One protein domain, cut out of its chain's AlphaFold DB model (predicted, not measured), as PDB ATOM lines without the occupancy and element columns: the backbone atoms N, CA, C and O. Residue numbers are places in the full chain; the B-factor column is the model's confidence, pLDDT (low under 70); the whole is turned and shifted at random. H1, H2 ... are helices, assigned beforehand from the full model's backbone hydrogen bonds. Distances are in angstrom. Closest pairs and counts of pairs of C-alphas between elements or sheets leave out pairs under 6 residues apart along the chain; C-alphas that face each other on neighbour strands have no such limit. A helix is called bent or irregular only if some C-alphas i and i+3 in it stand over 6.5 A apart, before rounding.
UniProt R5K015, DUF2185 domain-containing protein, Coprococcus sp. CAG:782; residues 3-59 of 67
ATOM      1  N   ARG A   3      65.769  17.251  72.264       97.06
ATOM      2  CA  ARG A   3      66.504  18.004  73.279       97.06
ATOM      3  C   ARG A   3      66.256  17.391  74.640       97.06
ATOM      4  O   ARG A   3      65.127  17.427  75.129       97.06
ATOM      5  N   GLU A   4      67.309  16.894  75.256       96.81
ATOM      6  CA  GLU A   4      67.294  16.331  76.600       96.81
ATOM      7  C   GLU A   4      68.043  17.249  77.571       96.81
ATOM      8  O   GLU A   4      68.547  18.311  77.186       96.81
ATOM      9  N   GLU A   5      68.040  16.886  78.852       97.25
ATOM     10  CA  GLU A   5      68.908  17.549  79.824       97.25
ATOM     11  C   GLU A   5      70.363  17.332  79.406       97.25
ATOM     12  O   GLU A   5      70.756  16.222  79.047       97.25
ATOM     13  N   ALA A   6      71.161  18.395  79.442       94.75
ATOM     14  CA  ALA A   6      72.566  18.297  79.089       94.75
ATOM     15  C   ALA A   6      73.303  17.416  80.113       94.75
ATOM     16  O   ALA A   6      73.213  17.647  81.320       94.75
ATOM     17  N   GLU A   7      74.073  16.432  79.641       89.50
ATOM     18  CA  GLU A   7      74.886  15.590  80.532       89.50
ATOM     19  C   GLU A   7      76.055  16.365  81.161       89.50
ATOM     20  O   GLU A   7      76.594  15.980  82.203       89.50
ATOM     21  N   ARG A   8      76.473  17.456  80.510       93.12
ATOM     22  CA  ARG A   8      77.558  18.350  80.926       93.12
ATOM     23  C   ARG A   8      77.153  19.794  80.680       93.12
ATOM     24  O   ARG A   8      76.406  20.073  79.753       93.12
ATOM     25  N   GLU A   9      77.706  20.716  81.463       91.75
ATOM     26  CA  GLU A   9      77.411  22.155  81.354       91.75
ATOM     27  C   GLU A   9      77.720  22.732  79.960       91.75
ATOM     28  O   GLU A   9      77.045  23.643  79.493       91.75
ATOM     29  N   GLU A  10      78.726  22.181  79.282       90.81
ATOM     30  CA  GLU A  10      79.144  22.572  77.931       90.81
ATOM     31  C   GLU A  10      78.310  21.959  76.794       90.81
ATOM     32  O   GLU A  10      78.492  22.341  75.636       90.81
ATOM     33  N   ASP A  11      77.413  21.017  77.098       94.19
ATOM     34  CA  ASP A  11      76.565  20.372  76.102       94.19
ATOM     35  C   ASP A  11      75.241  21.131  75.925       94.19
ATOM     36  O   ASP A  11      74.659  21.705  76.843       94.19
ATOM     37  N   SER A  12      74.745  21.128  74.696       94.38
ATOM     38  CA  SER A  12      73.466  21.729  74.330       94.38
ATOM     39  C   SER A  12      72.255  20.878  74.732       94.38
ATOM     40  O   SER A  12      71.137  21.404  74.819       94.38
ATOM     41  N   GLY A  13      72.479  19.571  74.928       96.12
ATOM     42  CA  GLY A  13      71.439  18.557  75.106       96.12
ATOM     43  C   GLY A  13      70.730  18.160  73.806       96.12
ATOM     44  O   GLY A  13      69.738  17.440  73.850       96.12
ATOM     45  N   TRP A  14      71.177  18.648  72.643       96.62
ATOM     46  CA  TRP A  14      70.576  18.304  71.354       96.62
ATOM     47  C   TRP A  14      71.196  17.059  70.723       96.62
ATOM     48  O   TRP A  14      72.391  17.028  70.439       96.62
ATOM     49  N   SER A  15      70.330  16.122  70.335       94.88
ATOM     50  CA  SER A  15      70.664  14.997  69.461       94.88
ATOM     51  C   SER A  15      69.943  15.125  68.117       94.88
ATOM     52  O   SER A  15      68.711  15.238  68.033       94.88
ATOM     53  N   PHE A  16      70.722  15.098  67.035       94.25
ATOM     54  CA  PHE A  16      70.245  15.144  65.651       94.25
ATOM     55  C   PHE A  16      70.480  13.783  64.994       94.25
ATOM     56  O   PHE A  16      71.601  13.292  64.971       94.25
ATOM     57  N   MET A  17      69.415  13.185  64.464       91.50
ATOM     58  CA  MET A  17      69.397  11.812  63.946       91.50
ATOM     59  C   MET A  17      68.626  11.778  62.624       91.50
ATOM     60  O   MET A  17      67.744  12.624  62.410       91.50
ATOM     61  N   ALA A  18      68.931  10.810  61.759       88.88
ATOM     62  CA  ALA A  18      68.171  10.551  60.537       88.88
ATOM     63  C   ALA A  18      66.776   9.976  60.847       88.88
ATOM     64  O   ALA A  18      65.840  10.193  60.075       88.88
ATOM     65  N   GLY A  19      66.618   9.332  62.009       88.81
ATOM     66  CA  GLY A  19      65.351   8.810  62.522       88.81
ATOM     67  C   GLY A  19      65.099   7.343  62.178       88.81
ATOM     68  O   GLY A  19      63.961   6.888  62.273       88.81
ATOM     69  N   ASN A  20      66.132   6.621  61.749       91.31
ATOM     70  CA  ASN A  20      66.083   5.194  61.419       91.31
ATOM     71  C   ASN A  20      67.220   4.389  62.072       91.31
ATOM     72  O   ASN A  20      67.434   3.238  61.697       91.31
ATOM     73  N   GLU A  21      67.957   5.005  62.992       94.06
ATOM     74  CA  GLU A  21      68.961   4.361  63.829       94.06
ATOM     75  C   GLU A  21      68.291   3.454  64.876       94.06
ATOM     76  O   GLU A  21      67.199   3.761  65.361       94.06
ATOM     77  N   ASP A  22      68.943   2.345  65.220       95.25
ATOM     78  CA  ASP A  22      68.559   1.456  66.319       95.25
ATOM     79  C   ASP A  22      69.515   1.601  67.513       95.25
ATOM     80  O   ASP A  22      70.517   2.317  67.441       95.25
ATOM     81  N   ASP A  23      69.189   0.923  68.617       95.00
ATOM     82  CA  ASP A  23      69.957   0.988  69.864       95.00
ATOM     83  C   ASP A  23      71.421   0.551  69.659       95.00
ATOM     84  O   ASP A  23      72.341   1.210  70.135       95.00
ATOM     85  N   GLU A  24      71.664  -0.507  68.873       97.25
ATOM     86  CA  GLU A  24      73.024  -0.992  68.587       97.25
ATOM     87  C   GLU A  24      73.850   0.056  67.822       97.25
ATOM     88  O   GLU A  24      75.028   0.270  68.123       97.25
ATOM     89  N   PHE A  25      73.242   0.746  66.852       96.00
ATOM     90  CA  PHE A  25      73.924   1.773  66.071       96.00
ATOM     91  C   PHE A  25      74.293   2.999  66.911       96.00
ATOM     92  O   PHE A  25      75.401   3.524  66.754       96.00
ATOM     93  N   ILE A  26      73.392   3.459  67.788       93.62
ATOM     94  CA  ILE A  26      73.626   4.651  68.622       93.62
ATOM     95  C   ILE A  26      74.579   4.379  69.790       93.62
ATOM     96  O   ILE A  26      75.218   5.308  70.275       93.62
ATOM     97  N   GLU A  27      74.710   3.129  70.238       95.19
ATOM     98  CA  GLU A  27      75.617   2.770  71.334       95.19
ATOM     99  C   GLU A  27      77.107   2.776  70.920       95.19
ATOM    100  O   GLU A  27      77.984   2.943  71.774       95.19
ATOM    101  N   ASP A  28      77.436   2.656  69.624       97.25
ATOM    102  CA  ASP A  28      78.818   2.806  69.145       97.25
ATOM    103  C   ASP A  28      79.164   4.283  68.899       97.25
ATOM    104  O   ASP A  28      78.782   4.892  67.897       97.25
ATOM    105  N   TYR A  29      79.992   4.850  69.781       94.25
ATOM    106  CA  TYR A  29      80.466   6.234  69.678       94.25
ATOM    107  C   TYR A  29      81.154   6.567  68.341       94.25
ATOM    108  O   TYR A  29      81.270   7.742  67.997       94.25
ATOM    109  N   LYS A  30      81.624   5.574  67.572       97.38
ATOM    110  CA  LYS A  30      82.197   5.793  66.231       97.38
ATOM    111  C   LYS A  30      81.156   6.226  65.199       97.38
ATOM    112  O   LYS A  30      81.538   6.813  64.188       97.38
ATOM    113  N   ASN A  31      79.877   5.951  65.448       96.56
ATOM    114  CA  ASN A  31      78.756   6.402  64.625       96.56
ATOM    115  C   ASN A  31      78.272   7.805  65.023       96.56
ATOM    116  O   ASN A  31      77.489   8.418  64.299       96.56
ATOM    117  N   ILE A  32      78.753   8.334  66.153       93.62
ATOM    118  CA  ILE A  32      78.372   9.639  66.688       93.62
ATOM    119  C   ILE A  32      79.451  10.668  66.353       93.62
ATOM    120  O   ILE A  32      80.652  10.436  66.500       93.62
ATOM    121  N   LYS A  33      79.014  11.860  65.946       94.81
ATOM    122  CA  LYS A  33      79.890  13.019  65.787       94.81
ATOM    123  C   LYS A  33      79.433  14.143  66.706       94.81
ATOM    124  O   LYS A  33      78.315  14.629  66.571       94.81
ATOM    125  N   LEU A  34      80.327  14.593  67.582       94.12
ATOM    126  CA  LEU A  34      80.126  15.822  68.345       94.12
ATOM    127  C   LEU A  34      80.397  17.027  67.442       94.12
ATOM    128  O   LEU A  34      81.427  17.089  66.766       94.12
ATOM    129  N   LEU A  35      79.460  17.967  67.430       94.94
ATOM    130  CA  LEU A  35      79.518  19.197  66.650       94.94
ATOM    131  C   LEU A  35      79.163  20.369  67.552       94.94
ATOM    132  O   LEU A  35      78.296  20.256  68.417       94.94
ATOM    133  N   SER A  36      79.780  21.521  67.307       95.50
ATOM    134  CA  SER A  36      79.251  22.760  67.863       95.50
ATOM    135  C   SER A  36      77.899  23.095  67.226       95.50
ATOM    136  O   SER A  36      77.643  22.794  66.057       95.50
ATOM    137  N   ILE A  37      77.050  23.812  67.966       93.94
ATOM    138  CA  ILE A  37      75.798  24.364  67.424       93.94
ATOM    139  C   ILE A  37      76.056  25.207  66.167       93.94
ATOM    140  O   ILE A  37      75.281  25.157  65.214       93.94
ATOM    141  N   ALA A  38      77.167  25.948  66.132       95.19
ATOM    142  CA  ALA A  38      77.546  26.756  64.981       95.19
ATOM    143  C   ALA A  38      77.798  25.902  63.726       95.19
ATOM    144  O   ALA A  38      77.283  26.232  62.658       95.19
ATOM    145  N   GLU A  39      78.539  24.795  63.845       97.25
ATOM    146  CA  GLU A  39      78.763  23.858  62.736       97.25
ATOM    147  C   GLU A  39      77.453  23.210  62.275       97.25
ATOM    148  O   GLU A  39      77.199  23.123  61.073       97.25
ATOM    149  N   MET A  40      76.584  22.817  63.213       94.62
ATOM    150  CA  MET A  40      75.286  22.226  62.880       94.62
ATOM    151  C   MET A  40      74.404  23.202  62.086       94.62
ATOM    152  O   MET A  40      73.860  22.832  61.045       94.62
ATOM    153  N   CYS A  41      74.323  24.466  62.514       95.12
ATOM    154  CA  CYS A  41      73.587  25.512  61.799       95.12
ATOM    155  C   CYS A  41      74.212  25.860  60.437       95.12
ATOM    156  O   CYS A  41      73.496  26.250  59.523       95.12
ATOM    157  N   GLN A  42      75.527  25.711  60.257       96.69
ATOM    158  CA  GLN A  42      76.146  25.869  58.934       96.69
ATOM    159  C   GLN A  42      75.764  24.728  57.981       96.69
ATOM    160  O   GLN A  42      75.552  24.968  56.794       96.69
ATOM    161  N   MET A  43      75.666  23.498  58.493       94.00
ATOM    162  CA  MET A  43      75.278  22.319  57.709       94.00
ATOM    163  C   MET A  43      73.777  22.287  57.388       94.00
ATOM    164  O   MET A  43      73.390  21.809  56.322       94.00
ATOM    165  N   ALA A  44      72.941  22.780  58.302       92.44
ATOM    166  CA  ALA A  44      71.485  22.798  58.196       92.44
ATOM    167  C   ALA A  44      70.922  24.108  58.790       92.44
ATOM    168  O   ALA A  44      70.483  24.124  59.944       92.44
ATOM    169  N   PRO A  45      70.943  25.220  58.027       95.00
ATOM    170  CA  PRO A  45      70.545  26.549  58.511       95.00
ATOM    171  C   PRO A  45      69.130  26.627  59.086       95.00
ATOM    172  O   PRO A  45      68.877  27.397  60.010       95.00
ATOM    173  N   GLU A  46      68.212  25.797  58.592       92.62
ATOM    174  CA  GLU A  46      66.842  25.679  59.094       92.62
ATOM    175  C   GLU A  46      66.752  25.267  60.573       92.62
ATOM    176  O   GLU A  46      65.738  25.507  61.215       92.62
ATOM    177  N   ILE A  47      67.804  24.675  61.148       93.38
ATOM    178  CA  ILE A  47      67.826  24.281  62.564       93.38
ATOM    179  C   ILE A  47      67.946  25.497  63.490       93.38
ATOM    180  O   ILE A  47      67.527  25.429  64.646       93.38
ATOM    181  N   GLN A  48      68.487  26.617  63.001       95.94
ATOM    182  CA  GLN A  48      68.802  27.780  63.830       95.94
ATOM    183  C   GLN A  48      67.584  28.306  64.607       95.94
ATOM    184  O   GLN A  48      67.717  28.683  65.767       95.94
ATOM    185  N   GLU A  49      66.388  28.270  64.016       95.44
ATOM    186  CA  GLU A  49      65.143  28.705  64.671       95.44
ATOM    187  C   GLU A  49      64.617  27.736  65.748       95.44
ATOM    188  O   GLU A  49      63.571  27.970  66.361       95.44
ATOM    189  N   HIS A  50      65.301  26.617  65.979       95.12
ATOM    190  CA  HIS A  50      64.869  25.575  66.907       95.12
ATOM    191  C   HIS A  50      65.818  25.361  68.083       95.12
ATOM    192  O   HIS A  50      65.386  24.765  69.068       95.12
ATOM    193  N   ILE A  51      67.054  25.861  68.019       95.31
ATOM    194  CA  ILE A  51      68.104  25.587  69.013       95.31
ATOM    195  C   ILE A  51      67.690  25.958  70.444       95.31
ATOM    196  O   ILE A  51      67.985  25.215  71.379       95.31
ATOM    197  N   ASP A  52      66.946  27.049  70.620       94.88
ATOM    198  CA  ASP A  52      66.545  27.534  71.947       94.88
ATOM    199  C   ASP A  52      65.251  26.891  72.486       94.88
ATOM    200  O   ASP A  52      64.781  27.243  73.571       94.88
ATOM    201  N   LYS A  53      64.641  25.941  71.760       96.81
ATOM    202  CA  LYS A  53      63.425  25.251  72.229       96.81
ATOM    203  C   LYS A  53      63.697  24.464  73.506       96.81
ATOM    204  O   LYS A  53      64.765  23.893  73.656       96.81
ATOM    205  N   LEU A  54      62.720  24.413  74.410       97.69
ATOM    206  CA  LEU A  54      62.851  23.845  75.758       97.69
ATOM    207  C   LEU A  54      63.379  22.399  75.773       97.69
ATOM    208  O   LEU A  54      63.129  21.630  74.843       97.69
ATOM    209  N   VAL A  55      64.042  22.016  76.866       97.50
ATOM    210  CA  VAL A  55      64.324  20.605  77.175       97.50
ATOM    211  C   VAL A  55      63.018  19.797  77.151       97.50
ATOM    212  O   VAL A  55      61.960  20.291  77.546       97.50
ATOM    213  N   GLY A  56      63.083  18.575  76.622       97.94
ATOM    214  CA  GLY A  56      61.934  17.716  76.328       97.94
ATOM    215  C   GLY A  56      61.325  17.939  74.938       97.94
ATOM    216  O   GLY A  56      60.350  17.282  74.577       97.94
ATOM    217  N   THR A  57      61.871  18.857  74.135       97.69
ATOM    218  CA  THR A  57      61.422  19.065  72.752       97.69
ATOM    219  C   THR A  57      61.820  17.886  71.865       97.69
ATOM    220  O   THR A  57      62.992  17.532  71.793       97.69
ATOM    221  N   ALA A  58      60.869  17.359  71.091       95.69
ATOM    222  CA  ALA A  58      61.116  16.404  70.013       95.69
ATOM    223  C   ALA A  58      60.520  16.924  68.696       95.69
ATOM    224  O   ALA A  58      59.370  17.362  68.654       95.69
ATOM    225  N   LEU A  59      61.308  16.898  67.619       93.81
ATOM    226  CA  LEU A  59      60.924  17.398  66.294       93.81
ATOM    227  C   LEU A  59      61.367  16.428  65.198       93.81
ATOM    228  O   LEU A  59      62.462  15.861  65.253       93.81
TER     229      LEU A  59
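Overview. This is residues 3 to 59 of the 67 residues of the protein "DUF2185 domain-containing protein" of Coprococcus sp. CAG:782 (UniProt R5K015). With little regular structure, the printed part is mostly loop: residues 3 to 22 lead out to the short helix H1 at one end, and the chain returns to H2 and H3, which meet at a corner at the other end. Residues 18 to 25 stick out. The 57 printed residues hold three named helices, H1, H2, H3, and no named strand; the class is all helix, with 18 residues in named elements. The whole is only just compact, close to loose, with a radius of gyration of the C-alphas of 11.9 A and spans of 31 by 23 by 20 A.

Arrangement. H1, residues 23 to 27, is apart from H2, residues 37 to 43, and H3, residues 45 to 50. H2 and H3 only just touch, only at the corner by their tight link, with 3 pairs of C-alphas within 8 A; the closest, Cys 41 and Gln 48, are 5.7 A apart. They run opposite ways at a steep tilt of 39 degrees. Every O i to N i+4 pair is within hydrogen-bond range in H1 and H2; in H3 0 of 2 are, beside 2 of 3 O i to N i+3 pairs.

Along the chain. H1 measures 6.1 A from C-alpha 23 at (69.957, 0.988, 69.864), H2 9.9 A, and H3 10.2 A, ending at C-alpha 50 (64.869, 25.575, 66.907). H3 is only just irregular: C-alphas 46 and 49 are 6.6 A apart.

Size, cuts and confidence. The C-alphas farthest apart, of Glu 24 and Glu 49, are 31.0 A apart. The printed part has no cut, neither link between helices is long, and no printed residue is under 70 in pLDDT.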